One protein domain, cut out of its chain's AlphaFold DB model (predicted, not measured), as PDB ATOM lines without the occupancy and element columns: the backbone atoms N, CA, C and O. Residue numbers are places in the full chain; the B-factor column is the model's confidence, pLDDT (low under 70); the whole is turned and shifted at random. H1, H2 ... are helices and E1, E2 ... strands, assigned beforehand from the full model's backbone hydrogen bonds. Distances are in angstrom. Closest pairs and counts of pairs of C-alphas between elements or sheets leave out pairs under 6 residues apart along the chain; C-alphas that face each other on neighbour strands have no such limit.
ATOM      1  N   LYS A   2     151.940 148.796 135.815       92.50
ATOM      2  CA  LYS A   2     153.041 147.826 136.059       92.50
ATOM      3  C   LYS A   2     154.426 148.475 136.238       92.50
ATOM      4  O   LYS A   2     155.071 148.237 137.248       92.50
ATOM      5  N   ARG A   3     154.827 149.371 135.324       95.19
ATOM      6  CA  ARG A   3     156.104 150.118 135.404       95.19
ATOM      7  C   ARG A   3     156.281 150.857 136.739       95.19
ATOM      8  O   ARG A   3     157.366 150.859 137.304       95.19
ATOM      9  N   ILE A   4     155.216 151.496 137.220       96.44
ATOM     10  CA  ILE A   4     155.226 152.303 138.449       96.44
ATOM     11  C   ILE A   4     155.393 151.389 139.664       96.44
ATOM     12  O   ILE A   4     156.227 151.657 140.522       96.44
ATOM     13  N   PHE A   5     154.669 150.266 139.683       97.19
ATOM     14  CA  PHE A   5     154.826 149.233 140.704       97.19
ATOM     15  C   PHE A   5     156.267 148.707 140.766       97.19
ATOM     16  O   PHE A   5     156.875 148.745 141.826       97.19
ATOM     17  N   GLU A   6     156.842 148.295 139.632       97.81
ATOM     18  CA  GLU A   6     158.213 147.759 139.576       97.81
ATOM     19  C   GLU A   6     159.260 148.782 140.032       97.81
ATOM     20  O   GLU A   6     160.299 148.426 140.587       97.81
ATOM     21  N   LYS A   7     159.012 150.073 139.787       97.50
ATOM     22  CA  LYS A   7     159.878 151.143 140.282       97.50
ATOM     23  C   LYS A   7     159.759 151.288 141.791       97.50
ATOM     24  O   LYS A   7     160.789 151.256 142.455       97.50
ATOM     25  N   PHE A   8     158.542 151.365 142.327       97.50
ATOM     26  CA  PHE A   8     158.309 151.401 143.770       97.50
ATOM     27  C   PHE A   8     158.886 150.185 144.497       97.50
ATOM     28  O   PHE A   8     159.494 150.340 145.549       97.50
ATOM     29  N   GLU A   9     158.755 148.989 143.927       97.25
ATOM     30  CA  GLU A   9     159.321 147.759 144.483       97.25
ATOM     31  C   GLU A   9     160.848 147.842 144.625       97.25
ATOM     32  O   GLU A   9     161.389 147.425 145.641       97.25
ATOM     33  N   LYS A  10     161.543 148.451 143.657       96.94
ATOM     34  CA  LYS A  10     163.007 148.620 143.704       96.94
ATOM     35  C   LYS A  10     163.473 149.699 144.677       96.94
ATOM     36  O   LYS A  10     164.559 149.579 145.237       96.94
ATOM     37  N   ILE A  11     162.699 150.773 144.828       96.38
ATOM     38  CA  ILE A  11     163.096 151.940 145.633       96.38
ATOM     39  C   ILE A  11     162.506 151.930 147.044       96.38
ATOM     40  O   ILE A  11     162.822 152.832 147.808       96.38
ATOM     41  N   SER A  12     161.674 150.957 147.405       96.88
ATOM     42  CA  SER A  12     161.133 150.795 148.761       96.88
ATOM     43  C   SER A  12     161.830 149.657 149.501       96.88
ATOM     44  O   SER A  12     162.475 148.813 148.888       96.88
ATOM     45  N   ASP A  13     161.712 149.630 150.828       97.38
ATOM     46  CA  ASP A  13     162.235 148.517 151.627       97.38
ATOM     47  C   ASP A  13     161.318 147.290 151.545       97.38
ATOM     48  O   ASP A  13     161.769 146.153 151.668       97.38
ATOM     49  N   LYS A  14     160.014 147.518 151.346       96.88
ATOM     50  CA  LYS A  14     159.016 146.475 151.083       96.88
ATOM     51  C   LYS A  14     157.748 147.055 150.469       96.88
ATOM     52  O   LYS A  14     157.394 148.212 150.703       96.88
ATOM     53  N   ILE A  15     156.998 146.200 149.783       97.69
ATOM     54  CA  ILE A  15     155.624 146.482 149.374       97.69
ATOM     55  C   ILE A  15     154.649 145.907 150.403       97.69
ATOM     56  O   ILE A  15     154.659 144.710 150.692       97.69
ATOM     57  N   ARG A  16     153.755 146.754 150.923       96.88
ATOM     58  CA  ARG A  16     152.597 146.325 151.711       96.88
ATOM     59  C   ARG A  16     151.362 146.254 150.820       96.88
ATOM     60  O   ARG A  16     150.947 147.264 150.258       96.88
ATOM     61  N   TRP A  17     150.730 145.089 150.760       96.44
ATOM     62  CA  TRP A  17     149.444 144.909 150.088       96.44
ATOM     63  C   TRP A  17     148.288 145.372 150.978       96.44
ATOM     64  O   TRP A  17     148.275 145.138 152.191       96.44
ATOM     65  N   GLY A  18     147.321 146.061 150.379       92.19
ATOM     66  CA  GLY A  18     146.061 146.407 151.024       92.19
ATOM     67  C   GLY A  18     145.147 145.190 151.160       92.19
ATOM     68  O   GLY A  18     145.236 144.241 150.390       92.19
ATOM     69  N   THR A  19     144.238 145.236 152.132       88.75
ATOM     70  CA  THR A  19     143.303 144.144 152.458       88.75
ATOM     71  C   THR A  19     141.894 144.369 151.897       88.75
ATOM     72  O   THR A  19     140.943 143.724 152.329       88.75
ATOM     73  N   GLY A  20     141.734 145.328 150.981       84.44
ATOM     74  CA  GLY A  20     140.444 145.644 150.368       84.44
ATOM     75  C   GLY A  20     139.921 144.479 149.529       84.44
ATOM     76  O   GLY A  20     140.668 143.874 148.768       84.44
ATOM     77  N   THR A  21     138.630 144.176 149.657       80.25
ATOM     78  CA  THR A  21     137.982 143.050 148.962       80.25
ATOM     79  C   THR A  21     137.540 143.393 147.539       80.25
ATOM     80  O   THR A  21     137.556 142.526 146.674       80.25
ATOM     81  N   ALA A  22     137.161 144.651 147.288       88.06
ATOM     82  CA  ALA A  22     136.698 145.122 145.979       88.06
ATOM     83  C   ALA A  22     137.783 145.859 145.176       88.06
ATOM     84  O   ALA A  22     137.803 145.801 143.950       88.06
ATOM     85  N   ILE A  23     138.681 146.568 145.865       90.25
ATOM     86  CA  ILE A  23     139.757 147.351 145.255       90.25
ATOM     87  C   ILE A  23     141.056 146.968 145.955       90.25
ATOM     88  O   ILE A  23     141.221 147.199 147.156       90.25
ATOM     89  N   GLY A  24     141.975 146.384 145.190       93.88
ATOM     90  CA  GLY A  24     143.320 146.090 145.659       93.88
ATOM     91  C   GLY A  24     144.136 147.371 145.781       93.88
ATOM     92  O   GLY A  24     143.887 148.359 145.093       93.88
ATOM     93  N   SER A  25     145.140 147.372 146.646       95.88
ATOM     94  CA  SER A  25     146.134 148.443 146.673       95.88
ATOM     95  C   SER A  25     147.488 147.907 147.090       95.88
ATOM     96  O   SER A  25     147.586 146.838 147.695       95.88
ATOM     97  N   TYR A  26     148.528 148.662 146.774       97.19
ATOM     98  CA  TYR A  26     149.857 148.447 147.318       97.19
ATOM     99  C   TYR A  26     150.424 149.763 147.848       97.19
ATOM    100  O   TYR A  26     150.060 150.850 147.395       97.19
ATOM    101  N   ALA A  27     151.308 149.659 148.831       97.44
ATOM    102  CA  ALA A  27     151.935 150.784 149.499       97.44
ATOM    103  C   ALA A  27     153.444 150.515 149.648       97.44
ATOM    104  O   ALA A  27     153.809 149.556 150.335       97.44
ATOM    105  N   PRO A  28     154.321 151.314 149.018       97.44
ATOM    106  CA  PRO A  28     155.766 151.196 149.190       97.44
ATOM    107  C   PRO A  28     156.193 151.727 150.559       97.44
ATOM    108  O   PRO A  28     155.830 152.839 150.933       97.44
ATOM    109  N   ILE A  29     156.950 150.947 151.320       97.25
ATOM    110  CA  ILE A  29     157.346 151.282 152.693       97.25
ATOM    111  C   ILE A  29     158.799 151.756 152.735       97.25
ATOM    112  O   ILE A  29     159.663 151.170 152.083       97.25
ATOM    113  N   ILE A  30     159.054 152.792 153.535       96.19
ATOM    114  CA  ILE A  30     160.394 153.211 153.960       96.19
ATOM    115  C   ILE A  30     160.471 152.938 155.464       96.19
ATOM    116  O   ILE A  30     159.789 153.601 156.246       96.19
ATOM    117  N   ASN A  31     161.265 151.950 155.870       95.50
ATOM    118  CA  ASN A  31     161.358 151.486 157.254       95.50
ATOM    119  C   ASN A  31     161.904 152.572 158.192       95.50
ATOM    120  O   ASN A  31     161.505 152.616 159.351       95.50
ATOM    121  N   GLU A  32     162.768 153.460 157.684       94.25
ATOM    122  CA  GLU A  32     163.265 154.626 158.432       94.25
ATOM    123  C   GLU A  32     162.134 155.589 158.827       94.25
ATOM    124  O   GLU A  32     162.172 156.184 159.902       94.25
ATOM    125  N   LEU A  33     161.102 155.715 157.987       93.31
ATOM    126  CA  LEU A  33     159.913 156.502 158.294       93.31
ATOM    127  C   LEU A  33     158.977 155.741 159.237       93.31
ATOM    128  O   LEU A  33     158.601 156.236 160.299       93.31
ATOM    129  N   ALA A  34     158.541 154.556 158.814       90.75
ATOM    130  CA  ALA A  34     157.629 153.718 159.572       90.75
ATOM    131  C   ALA A  34     157.719 152.267 159.109       90.75
ATOM    132  O   ALA A  34     157.675 151.975 157.919       90.75
ATOM    133  N   GLU A  35     157.704 151.339 160.062       90.69
ATOM    134  CA  GLU A  35     157.832 149.914 159.762       90.69
ATOM    135  C   GLU A  35     156.691 149.383 158.882       90.69
ATOM    136  O   GLU A  35     156.906 148.520 158.041       90.69
ATOM    137  N   ASN A  36     155.454 149.864 159.062       91.56
ATOM    138  CA  ASN A  36     154.271 149.262 158.430       91.56
ATOM    139  C   ASN A  36     153.331 150.272 157.755       91.56
ATOM    140  O   ASN A  36     152.212 149.912 157.377       91.56
ATOM    141  N   ARG A  37     153.739 151.535 157.587       93.31
ATOM    142  CA  ARG A  37     152.924 152.589 156.953       93.31
ATOM    143  C   ARG A  37     153.703 153.266 155.827       93.31
ATOM    144  O   ARG A  37     154.918 153.372 155.894       93.31
ATOM    145  N   SER A  38     152.981 153.727 154.811       95.94
ATOM    146  CA  SER A  38     153.526 154.499 153.691       95.94
ATOM    147  C   SER A  38     152.829 155.847 153.601       95.94
ATOM    148  O   SER A  38     151.640 155.939 153.918       95.94
ATOM    149  N   LEU A  39     153.549 156.850 153.103       96.62
ATOM    150  CA  LEU A  39     152.994 158.148 152.725       96.62
ATOM    151  C   LEU A  39     152.026 158.054 151.545       96.62
ATOM    152  O   LEU A  39     151.212 158.960 151.378       96.62
ATOM    153  N   LEU A  40     152.068 156.974 150.756       97.25
ATOM    154  CA  LEU A  40     151.178 156.798 149.616       97.25
ATOM    155  C   LEU A  40     150.661 155.367 149.456       97.25
ATOM    156  O   LEU A  40     151.163 154.396 150.025       97.25
ATOM    157  N   SER A  41     149.597 155.213 148.682       97.19
ATOM    158  CA  SER A  41     149.072 153.916 148.265       97.19
ATOM    159  C   SER A  41     148.490 154.025 146.871       97.19
ATOM    160  O   SER A  41     147.754 154.961 146.572       97.19
ATOM    161  N   VAL A  42     148.804 153.047 146.034       97.44
ATOM    162  CA  VAL A  42     148.323 152.974 144.659       97.44
ATOM    163  C   VAL A  42     147.243 151.906 144.594       97.44
ATOM    164  O   VAL A  42     147.465 150.763 144.998       97.44
ATOM    165  N   PHE A  43     146.066 152.280 144.108       96.44
ATOM    166  CA  PHE A  43     144.893 151.419 144.038       96.44
ATOM    167  C   PHE A  43     144.766 150.770 142.654       96.44
ATOM    168  O   PHE A  43     145.175 151.326 141.634       96.44
ATOM    169  N   SER A  44     144.174 149.575 142.602       94.56
ATOM    170  CA  SER A  44     144.009 148.795 141.368       94.56
ATOM    171  C   SER A  44     143.077 149.458 140.353       94.56
ATOM    172  O   SER A  44     143.142 149.137 139.172       94.56
ATOM    173  N   ASN A  45     142.239 150.394 140.800       94.06
ATOM    174  CA  ASN A  45     141.389 151.221 139.945       94.06
ATOM    175  C   ASN A  45     142.105 152.473 139.400       94.06
ATOM    176  O   ASN A  45     141.453 153.328 138.820       94.06
ATOM    177  N   GLY A  46     143.419 152.602 139.607       95.25
ATOM    178  CA  GLY A  46     144.215 153.714 139.090       95.25
ATOM    179  C   GLY A  46     144.361 154.894 140.045       95.25
ATOM    180  O   GLY A  46     145.202 155.744 139.785       95.25
ATOM    181  N   ARG A  47     143.629 154.938 141.164       96.81
ATOM    182  CA  ARG A  47     143.747 156.034 142.136       96.81
ATOM    183  C   ARG A  47     145.069 156.005 142.894       96.81
ATOM    184  O   ARG A  47     145.603 154.933 143.197       96.81
ATOM    185  N   LEU A  48     145.535 157.182 143.287       97.75
ATOM    186  CA  LEU A  48     146.629 157.375 144.233       97.75
ATOM    187  C   LEU A  48     146.076 158.017 145.504       97.75
ATOM    188  O   LEU A  48     145.428 159.055 145.449       97.75
ATOM    189  N   GLY A  49     146.328 157.404 146.656       97.38
ATOM    190  CA  GLY A  49     146.049 158.007 147.956       97.38
ATOM    191  C   GLY A  49     147.339 158.466 148.617       97.38
ATOM    192  O   GLY A  49     148.272 157.670 148.703       97.38
ATOM    193  N   MET A  50     147.381 159.693 149.129       97.31
ATOM    194  CA  MET A  50     148.464 160.187 149.980       97.31
ATOM    195  C   MET A  50     147.963 160.398 151.409       97.31
ATOM    196  O   MET A  50     146.917 161.003 151.641       97.31
ATOM    197  N   LYS A  51     148.717 159.873 152.374       94.88
ATOM    198  CA  LYS A  51     148.306 159.704 153.776       94.88
ATOM    199  C   LYS A  51     149.113 160.602 154.708       94.88
ATOM    200  O   LYS A  51     149.577 160.154 155.752       94.88
ATOM    201  N   PHE A  52     149.331 161.855 154.318       95.19
ATOM    202  CA  PHE A  52     150.165 162.799 155.073       95.19
ATOM    203  C   PHE A  52     149.703 162.973 156.526       95.19
ATOM    204  O   PHE A  52     150.537 162.994 157.431       95.19
ATOM    205  N   SER A  53     148.389 163.005 156.761       94.31
ATOM    206  CA  SER A  53     147.798 163.117 158.100       94.31
ATOM    207  C   SER A  53     148.134 161.957 159.046       94.31
ATOM    208  O   SER A  53     148.021 162.101 160.259       94.31
ATOM    209  N   TRP A  54     148.605 160.815 158.532       94.62
ATOM    210  CA  TRP A  54     148.980 159.660 159.357       94.62
ATOM    211  C   TRP A  54     150.372 159.803 159.995       94.62
ATOM    212  O   TRP A  54     150.714 159.017 160.882       94.62
ATOM    213  N   PHE A  55     151.181 160.763 159.537       95.00
ATOM    214  CA  PHE A  55     152.583 160.946 159.923       95.00
ATOM    215  C   PHE A  55     152.754 162.245 160.718       95.00
ATOM    216  O   PHE A  55     153.267 163.250 160.222       95.00
ATOM    217  N   ALA A  56     152.264 162.232 161.957       94.12
ATOM    218  CA  ALA A  56     152.237 163.398 162.839       94.12
ATOM    219  C   ALA A  56     152.697 163.103 164.279       94.12
ATOM    220  O   ALA A  56     152.772 164.025 165.091       94.12
ATOM    221  N   ASN A  57     153.023 161.846 164.607       92.50
ATOM    222  CA  ASN A  57     153.199 161.413 165.996       92.50
ATOM    223  C   ASN A  57     154.567 161.779 166.585       92.50
ATOM    224  O   ASN A  57     154.698 161.909 167.798       92.50
ATOM    225  N   ASN A  58     155.599 161.919 165.750       94.38
ATOM    226  CA  ASN A  58     156.953 162.254 166.189       94.38
ATOM    227  C   ASN A  58     157.688 163.120 165.154       94.38
ATOM    228  O   ASN A  58     157.238 163.269 164.017       94.38
ATOM    229  N   GLU A  59     158.820 163.699 165.554       95.69
ATOM    230  CA  GLU A  59     159.593 164.618 164.707       95.69
ATOM    231  C   GLU A  59     160.131 163.960 163.434       95.69
ATOM    232  O   GLU A  59     160.178 164.605 162.390       95.69
ATOM    233  N   ASN A  60     160.465 162.666 163.476       94.44
ATOM    234  CA  ASN A  60     160.906 161.947 162.284       94.44
ATOM    235  C   ASN A  60     159.766 161.811 161.263       94.44
ATOM    236  O   ASN A  60     159.933 162.163 160.100       94.44
ATOM    237  N   GLU A  61     158.576 161.392 161.705       95.31
ATOM    238  CA  GLU A  61     157.383 161.326 160.852       95.31
ATOM    239  C   GLU A  61     157.059 162.684 160.220       95.31
ATOM    240  O   GLU A  61     156.855 162.762 159.008       95.31
ATOM    241  N   LYS A  62     157.064 163.759 161.021       96.31
ATOM    242  CA  LYS A  62     156.809 165.125 160.536       96.31
ATOM    243  C   LYS A  62     157.851 165.558 159.504       96.31
ATOM    244  O   LYS A  62     157.477 166.100 158.468       96.31
ATOM    245  N   LYS A  63     159.136 165.283 159.761       95.94
ATOM    246  CA  LYS A  63     160.245 165.596 158.850       95.94
ATOM    247  C   LYS A  63     160.088 164.882 157.512       95.94
ATOM    248  O   LYS A  63     160.187 165.522 156.473       95.94
ATOM    249  N   PHE A  64     159.820 163.578 157.520       96.62
ATOM    250  CA  PHE A  64     159.603 162.804 156.296       96.62
ATOM    251  C   PHE A  64     158.362 163.267 155.533       96.62
ATOM    252  O   PHE A  64     158.410 163.403 154.314       96.62
ATOM    253  N   ARG A  65     157.259 163.532 156.241       96.50
ATOM    254  CA  ARG A  65     156.017 164.047 155.656       96.50
ATOM    255  C   ARG A  65     156.255 165.375 154.934       96.50
ATOM    256  O   ARG A  65     155.865 165.512 153.777       96.50
ATOM    257  N   ASP A  66     156.896 166.325 155.608       97.00
ATOM    258  CA  ASP A  66     157.123 167.667 155.070       97.00
ATOM    259  C   ASP A  66     158.174 167.641 153.945       97.00
ATOM    260  O   ASP A  66     157.922 168.197 152.878       97.00
ATOM    261  N   LYS A  67     159.266 166.872 154.102       97.56
ATOM    262  CA  LYS A  67     160.253 166.632 153.031       97.56
ATOM    263  C   LYS A  67     159.604 165.999 151.801       97.56
ATOM    264  O   LYS A  67     159.912 166.379 150.678       97.56
ATOM    265  N   PHE A  68     158.689 165.045 151.976       97.69
ATOM    266  CA  PHE A  68     158.007 164.435 150.835       97.69
ATOM    267  C   PHE A  68     157.122 165.441 150.091       97.69
ATOM    268  O   PHE A  68     157.137 165.447 148.865       97.69
ATOM    269  N   LYS A  69     156.418 166.334 150.804       97.25
ATOM    270  CA  LYS A  69     155.664 167.436 150.180       97.25
ATOM    271  C   LYS A  69     156.577 168.367 149.382       97.25
ATOM    272  O   LYS A  69     156.245 168.716 148.256       97.25
ATOM    273  N   GLU A  70     157.728 168.747 149.933       97.44
ATOM    274  CA  GLU A  70     158.717 169.579 149.229       97.44
ATOM    275  C   GLU A  70     159.231 168.903 147.953       97.44
ATOM    276  O   GLU A  70     159.252 169.518 146.889       97.44
ATOM    277  N   LEU A  71     159.583 167.617 148.034       98.19
ATOM    278  CA  LEU A  71     160.063 166.847 146.885       98.19
ATOM    279  C   LEU A  71     158.973 166.653 145.822       98.19
ATOM    280  O   LEU A  71     159.276 166.671 144.632       98.19
ATOM    281  N   LEU A  72     157.711 166.485 146.223       97.88
ATOM    282  CA  LEU A  72     156.591 166.439 145.284       97.88
ATOM    283  C   LEU A  72     156.412 167.781 144.579       97.88
ATOM    284  O   LEU A  72     156.349 167.798 143.359       97.88
ATOM    285  N   ASN A  73     156.447 168.898 145.307       96.62
ATOM    286  CA  ASN A  73     156.398 170.227 144.693       96.62
ATOM    287  C   ASN A  73     157.565 170.468 143.717       96.62
ATOM    288  O   ASN A  73     157.416 171.228 142.767       96.62
ATOM    289  N   GLN A  74     158.723 169.844 143.951       97.69
ATOM    290  CA  GLN A  74     159.897 169.970 143.088       97.69
ATOM    291  C   GLN A  74     159.825 169.094 141.828       97.69
ATOM    292  O   GLN A  74     160.290 169.514 140.771       97.69
ATOM    293  N   TYR A  75     159.335 167.858 141.942       98.25
ATOM    294  CA  TYR A  75     159.427 166.863 140.864       98.25
ATOM    295  C   TYR A  75     158.092 166.535 140.193       98.25
ATOM    296  O   TYR A  75     158.098 165.962 139.108       98.25
ATOM    297  N   ALA A  76     156.974 166.867 140.831       97.31
ATOM    298  CA  ALA A  76     155.605 166.614 140.395       97.31
ATOM    299  C   ALA A  76     154.779 167.910 140.509       97.31
ATOM    300  O   ALA A  76     153.766 167.951 141.201       97.31
ATOM    301  N   GLU A  77     155.257 168.986 139.878       94.44
ATOM    302  CA  GLU A  77     154.787 170.365 140.095       94.44
ATOM    303  C   GLU A  77     153.306 170.604 139.755       94.44
ATOM    304  O   GLU A  77     152.676 171.468 140.359       94.44
ATOM    305  N   GLU A  78     152.730 169.822 138.836       95.75
ATOM    306  CA  GLU A  78     151.303 169.920 138.490       95.75
ATOM    307  C   GLU A  78     150.400 169.140 139.462       95.75
ATOM    308  O   GLU A  78     149.176 169.199 139.357       95.75
ATOM    309  N   LEU A  79     150.977 168.384 140.404       94.94
ATOM    310  CA  LEU A  79     150.210 167.693 141.431       94.94
ATOM    311  C   LEU A  79     149.889 168.665 142.572       94.94
ATOM    312  O   LEU A  79     150.722 168.934 143.438       94.94
ATOM    313  N   GLU A  80     148.661 169.172 142.598       93.06
ATOM    314  CA  GLU A  80     148.240 170.151 143.599       93.06
ATOM    315  C   GLU A  80     148.136 169.532 145.005       93.06
ATOM    316  O   GLU A  80     147.251 168.728 145.309       93.06
ATOM    317  N   ILE A  81     149.044 169.938 145.897       94.50
ATOM    318  CA  ILE A  81     149.024 169.571 147.316       94.50
ATOM    319  C   ILE A  81     148.567 170.791 148.124       94.50
ATOM    320  O   ILE A  81     149.297 171.783 148.185       94.50
ATOM    321  N   PRO A  82     147.396 170.743 148.778       93.81
ATOM    322  CA  PRO A  82     146.861 171.890 149.502       93.81
ATOM    323  C   PRO A  82     147.643 172.162 150.792       93.81
ATOM    324  O   PRO A  82     148.215 171.259 151.398       93.81
ATOM    325  N   GLU A  83     147.622 173.402 151.279       93.50
ATOM    326  CA  GLU A  83     148.378 173.801 152.480       93.50
ATOM    327  C   GLU A  83     147.944 173.059 153.758       93.50
ATOM    328  O   GLU A  83     148.760 172.798 154.646       93.50
ATOM    329  N   ASN A  84     146.683 172.623 153.828       95.19
ATOM    330  CA  ASN A  84     146.164 171.794 154.916       95.19
ATOM    331  C   ASN A  84     146.447 170.286 154.733       95.19
ATOM    332  O   ASN A  84     145.833 169.470 155.418       95.19
ATOM    333  N   PHE A  85     147.387 169.885 153.861       94.88
ATOM    334  CA  PHE A  85     147.742 168.475 153.600       94.88
ATOM    335  C   PHE A  85     148.049 167.659 154.862       94.88
ATOM    336  O   PHE A  85     147.908 166.441 154.874       94.88
ATOM    337  N   ARG A  86     148.464 168.316 155.949       95.56
ATOM    338  CA  ARG A  86     148.753 167.678 157.241       95.56
ATOM    339  C   ARG A  86     147.506 167.137 157.941       95.56
ATOM    340  O   ARG A  86     147.641 166.323 158.847       95.56
ATOM    341  N   GLU A  87     146.321 167.576 157.535       94.50
ATOM    342  CA  GLU A  87     145.049 167.293 158.208       94.50
ATOM    343  C   GLU A  87     144.131 166.384 157.382       94.50
ATOM    344  O   GLU A  87     143.178 165.820 157.916       94.50
ATOM    345  N   ILE A  88     144.428 166.198 156.093       91.81
ATOM    346  CA  ILE A  88     143.564 165.473 155.159       91.81
ATOM    347  C   ILE A  88     144.292 164.318 154.469       91.81
ATOM    348  O   ILE A  88     145.514 164.305 154.326       91.81
ATOM    349  N   GLU A  89     143.519 163.327 154.029       90.56
ATOM    350  CA  GLU A  89     143.987 162.358 153.040       90.56
ATOM    351  C   GLU A  89     143.737 162.919 151.644       90.56
ATOM    352  O   GLU A  89     142.612 163.305 151.323       90.56
ATOM    353  N   LEU A  90     144.767 162.919 150.800       95.44
ATOM    354  CA  LEU A  90     144.619 163.312 149.401       95.44
ATOM    355  C   LEU A  90     144.327 162.082 148.561       95.44
ATOM    356  O   LEU A  90     144.899 161.009 148.780       95.44
ATOM    357  N   ARG A  91     143.437 162.242 147.588       96.31
ATOM    358  CA  ARG A  91     143.124 161.213 146.603       96.31
ATOM    359  C   ARG A  91     143.150 161.848 145.231       96.31
ATOM    360  O   ARG A  91     142.443 162.820 145.018       96.31
ATOM    361  N   PHE A  92     143.936 161.249 144.355       97.38
ATOM    362  CA  PHE A  92     144.070 161.651 142.969       97.38
ATOM    363  C   PHE A  92     143.529 160.537 142.078       97.38
ATOM    364  O   PHE A  92     143.861 159.355 142.265       97.38
ATOM    365  N   GLU A  93     142.691 160.911 141.123       97.56
ATOM    366  CA  GLU A  93     142.292 160.072 140.003       97.56
ATOM    367  C   GLU A  93     143.477 159.851 139.058       97.56
ATOM    368  O   GLU A  93     144.477 160.573 139.079       97.56
ATOM    369  N   ALA A  94     143.397 158.797 138.249       96.75
ATOM    370  CA  ALA A  94     144.503 158.363 137.400       96.75
ATOM    371  C   ALA A  94     144.991 159.483 136.467       96.75
ATOM    372  O   ALA A  94     146.191 159.650 136.271       96.75
ATOM    373  N   GLU A  95     144.061 160.265 135.935       96.62
ATOM    374  CA  GLU A  95     144.300 161.379 135.026       96.62
ATOM    375  C   GLU A  95     145.088 162.519 135.686       96.62
ATOM    376  O   GLU A  95     145.832 163.209 134.997       96.62
ATOM    377  N   GLU A  96     144.969 162.681 137.007       96.88
ATOM    378  CA  GLU A  96     145.627 163.750 137.765       96.88
ATOM    379  C   GLU A  96     147.086 163.397 138.086       96.88
ATOM    380  O   GLU A  96     147.982 164.218 137.913       96.88
ATOM    381  N   TRP A  97     147.363 162.165 138.533       97.38
ATOM    382  CA  TRP A  97     148.705 161.818 139.024       97.38
ATOM    383  C   TRP A  97     149.560 161.020 138.037       97.38
ATOM    384  O   TRP A  97     150.786 161.040 138.159       97.38
ATOM    385  N   LEU A  98     148.974 160.294 137.075       96.94
ATOM    386  CA  LEU A  98     149.767 159.495 136.129       96.94
ATOM    387  C   LEU A  98     150.712 160.333 135.259       96.94
ATOM    388  O   LEU A  98     151.842 159.871 135.068       96.94
ATOM    389  N   PRO A  99     150.331 161.530 134.764       97.44
ATOM    390  CA  PRO A  99     151.272 162.413 134.070       97.44
ATOM    391  C   PRO A  99     152.486 162.775 134.938       97.44
ATOM    392  O   PRO A  99     153.601 162.881 134.437       97.44
ATOM    393  N   GLN A 100     152.281 162.845 136.255       97.81
ATOM    394  CA  GLN A 100     153.279 163.205 137.261       97.81
ATOM    395  C   GLN A 100     153.970 161.985 137.908       97.81
ATOM    396  O   GLN A 100     154.759 162.123 138.848       97.81
ATOM    397  N   ALA A 101     153.715 160.763 137.421       97.50
ATOM    398  CA  ALA A 101     154.160 159.530 138.078       97.50
ATOM    399  C   ALA A 101     155.687 159.409 138.197       97.50
ATOM    400  O   ALA A 101     156.183 158.927 139.215       97.50
ATOM    401  N   ASP A 102     156.438 159.837 137.178       98.12
ATOM    402  CA  ASP A 102     157.905 159.801 137.226       98.12
ATOM    403  C   ASP A 102     158.458 160.811 138.246       98.12
ATOM    404  O   ASP A 102     159.417 160.501 138.956       98.12
ATOM    405  N   GLY A 103     157.785 161.952 138.411       98.31
ATOM    406  CA  GLY A 103     158.052 162.929 139.462       98.31
ATOM    407  C   GLY A 103     157.805 162.383 140.867       98.31
ATOM    408  O   GLY A 103     158.662 162.480 141.742       98.31
ATOM    409  N   ILE A 104     156.668 161.713 141.070       98.12
ATOM    410  CA  ILE A 104     156.320 161.069 142.346       98.12
ATOM    411  C   ILE A 104     157.326 159.962 142.694       98.12
ATOM    412  O   ILE A 104     157.776 159.866 143.836       98.12
ATOM    413  N   LEU A 105     157.708 159.136 141.714       98.06
ATOM    414  CA  LEU A 105     158.739 158.109 141.891       98.06
ATOM    415  C   LEU A 105     160.080 158.734 142.284       98.06
ATOM    416  O   LEU A 105     160.752 158.219 143.178       98.06
ATOM    417  N   LYS A 106     160.450 159.853 141.651       98.19
ATOM    418  CA  LYS A 106     161.682 160.577 141.965       98.19
ATOM    419  C   LYS A 106     161.658 161.165 143.374       98.19
ATOM    420  O   LYS A 106     162.615 160.979 144.121       98.19
ATOM    421  N   ALA A 107     160.556 161.804 143.757       98.00
ATOM    422  CA  ALA A 107     160.356 162.331 145.101       98.00
ATOM    423  C   ALA A 107     160.460 161.226 146.163       98.00
ATOM    424  O   ALA A 107     161.111 161.405 147.189       98.00
ATOM    425  N   PHE A 108     159.874 160.056 145.904       97.31
ATOM    426  CA  PHE A 108     159.948 158.920 146.821       97.31
ATOM    427  C   PHE A 108     161.369 158.342 146.935       97.31
ATOM    428  O   PHE A 108     161.800 157.972 148.024       97.31
ATOM    429  N   GLU A 109     162.114 158.275 145.830       96.88
ATOM    430  CA  GLU A 109     163.510 157.821 145.820       96.88
ATOM    431  C   GLU A 109     164.429 158.768 146.613       96.88
ATOM    432  O   GLU A 109     165.223 158.310 147.435       96.88
ATOM    433  N   GLU A 110     164.307 160.082 146.405       96.94
ATOM    434  CA  GLU A 110     165.095 161.105 147.115       96.94
ATOM    435  C   GLU A 110     164.741 161.198 148.607       96.94
ATOM    436  O   GLU A 110     165.558 161.624 149.422       96.94
ATOM    437  N   LEU A 111     163.545 160.754 149.003       94.44
ATOM    438  CA  LEU A 111     163.147 160.722 150.407       94.44
ATOM    439  C   LEU A 111     164.048 159.800 151.250       94.44
ATOM    440  O   LEU A 111     164.196 160.048 152.445       94.44
ATOM    441  N   ARG A 112     164.673 158.790 150.625       83.19
ATOM    442  CA  ARG A 112     165.602 157.833 151.257       83.19
ATOM    443  C   ARG A 112     167.059 158.306 151.321       83.19
ATOM    444  O   ARG A 112     167.874 157.606 151.916       83.19
TER     445      ARG A 112
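This is residues 2 to 112 of the 113 residues of an uncharacterized protein of Candidatus Nealsonbacteria bacterium RIFCSPLOWO2_01_FULL_43_32 (UniProt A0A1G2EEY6). A twisted wall of five antiparallel strands has H1 over one face; H4 lies side by side with H1, and H2 packs on H4 with its residues 68 to 75, away from the sheet. Four strands follow one another in a meander, and the chain then goes out through H2 and a long link before E5 closes the row beside E4. The printed part has 111 residues, with four named helices and five named strands in the order H1 E1 E2 E3 E4 H2 E5 H3 H4; the sheet runs E1 E2 E3 E4 E5. The class is mixed, helices and strands, and the whole is compact and rounded, with a radius of gyration of the C-alphas of 12.8 A and spans of 34 by 30 by 25 A.

Start with H1, residues 2 to 11, then look across to E1, residues 14 to 17, and E2, residues 25 to 29. This hairpin has N 16 and O 27 within hydrogen-bond range at 2.9 A. H1 is on the sheet at a height of 9.4 A, making two layers, a helix on one face of a sheet; it runs along the strands, at 14 degrees to E2 on the local plane. The closest C-alphas of H1 and E2 are those of Phe 8 and Pro 28, 6.0 A apart. E3, residues 40 to 43, forms a hairpin with E2, where N 26 and O 42 are 2.9 A apart. E4, residues 48 to 50, completes the meander, each strand the antiparallel neighbour of the one before; N 41 and O 49 are 2.8 A apart. E5, residues 90 to 92, is an edge strand antiparallel to E4, with N 50 and O 90 at 2.8 A. H2, residues 59 to 75, is not on the sheet. It touches H4, residues 101 to 110, with residues 68 to 75 alone, opposite ways at a steep tilt of 42 degrees; the closest C-alphas, of Tyr 75 and Gly 103, are 4.4 A apart. H1 touches H4 the same way at a shallow tilt of 7 degrees, closest at the C-alphas of Ile 11 and Glu 109, 5.9 A. H3, residues 94 to 97, only grazes the sheet and meets H4 only through their link. Every O i to N i+4 pair is within hydrogen-bond range in H1, H2 and H4; H3 is too short for one.

Find C-alpha 2 at (153.041, 147.826, 136.059); from there H1 runs 14.5 A. E1 spans 9.8 A, E2 13.0 A, E3 10.0 A and E4 6.7 A. H2, the longest helix, runs 23.9 A from C-alpha 59 at (159.593, 164.618, 164.707). E5 spans 6.7 A and H3 5.7 A, and H4 runs 14.3 A to C-alpha 110 at (165.095, 161.105, 147.115).

The C-alphas farthest apart, those of Ala 22 and Glu 59, are 35.4 A apart. The printed part has no cut. The link from H2 to E5, residues 76 to 89, is long. The mean pLDDT of the printed part is 95.4, and no printed residue is under 70.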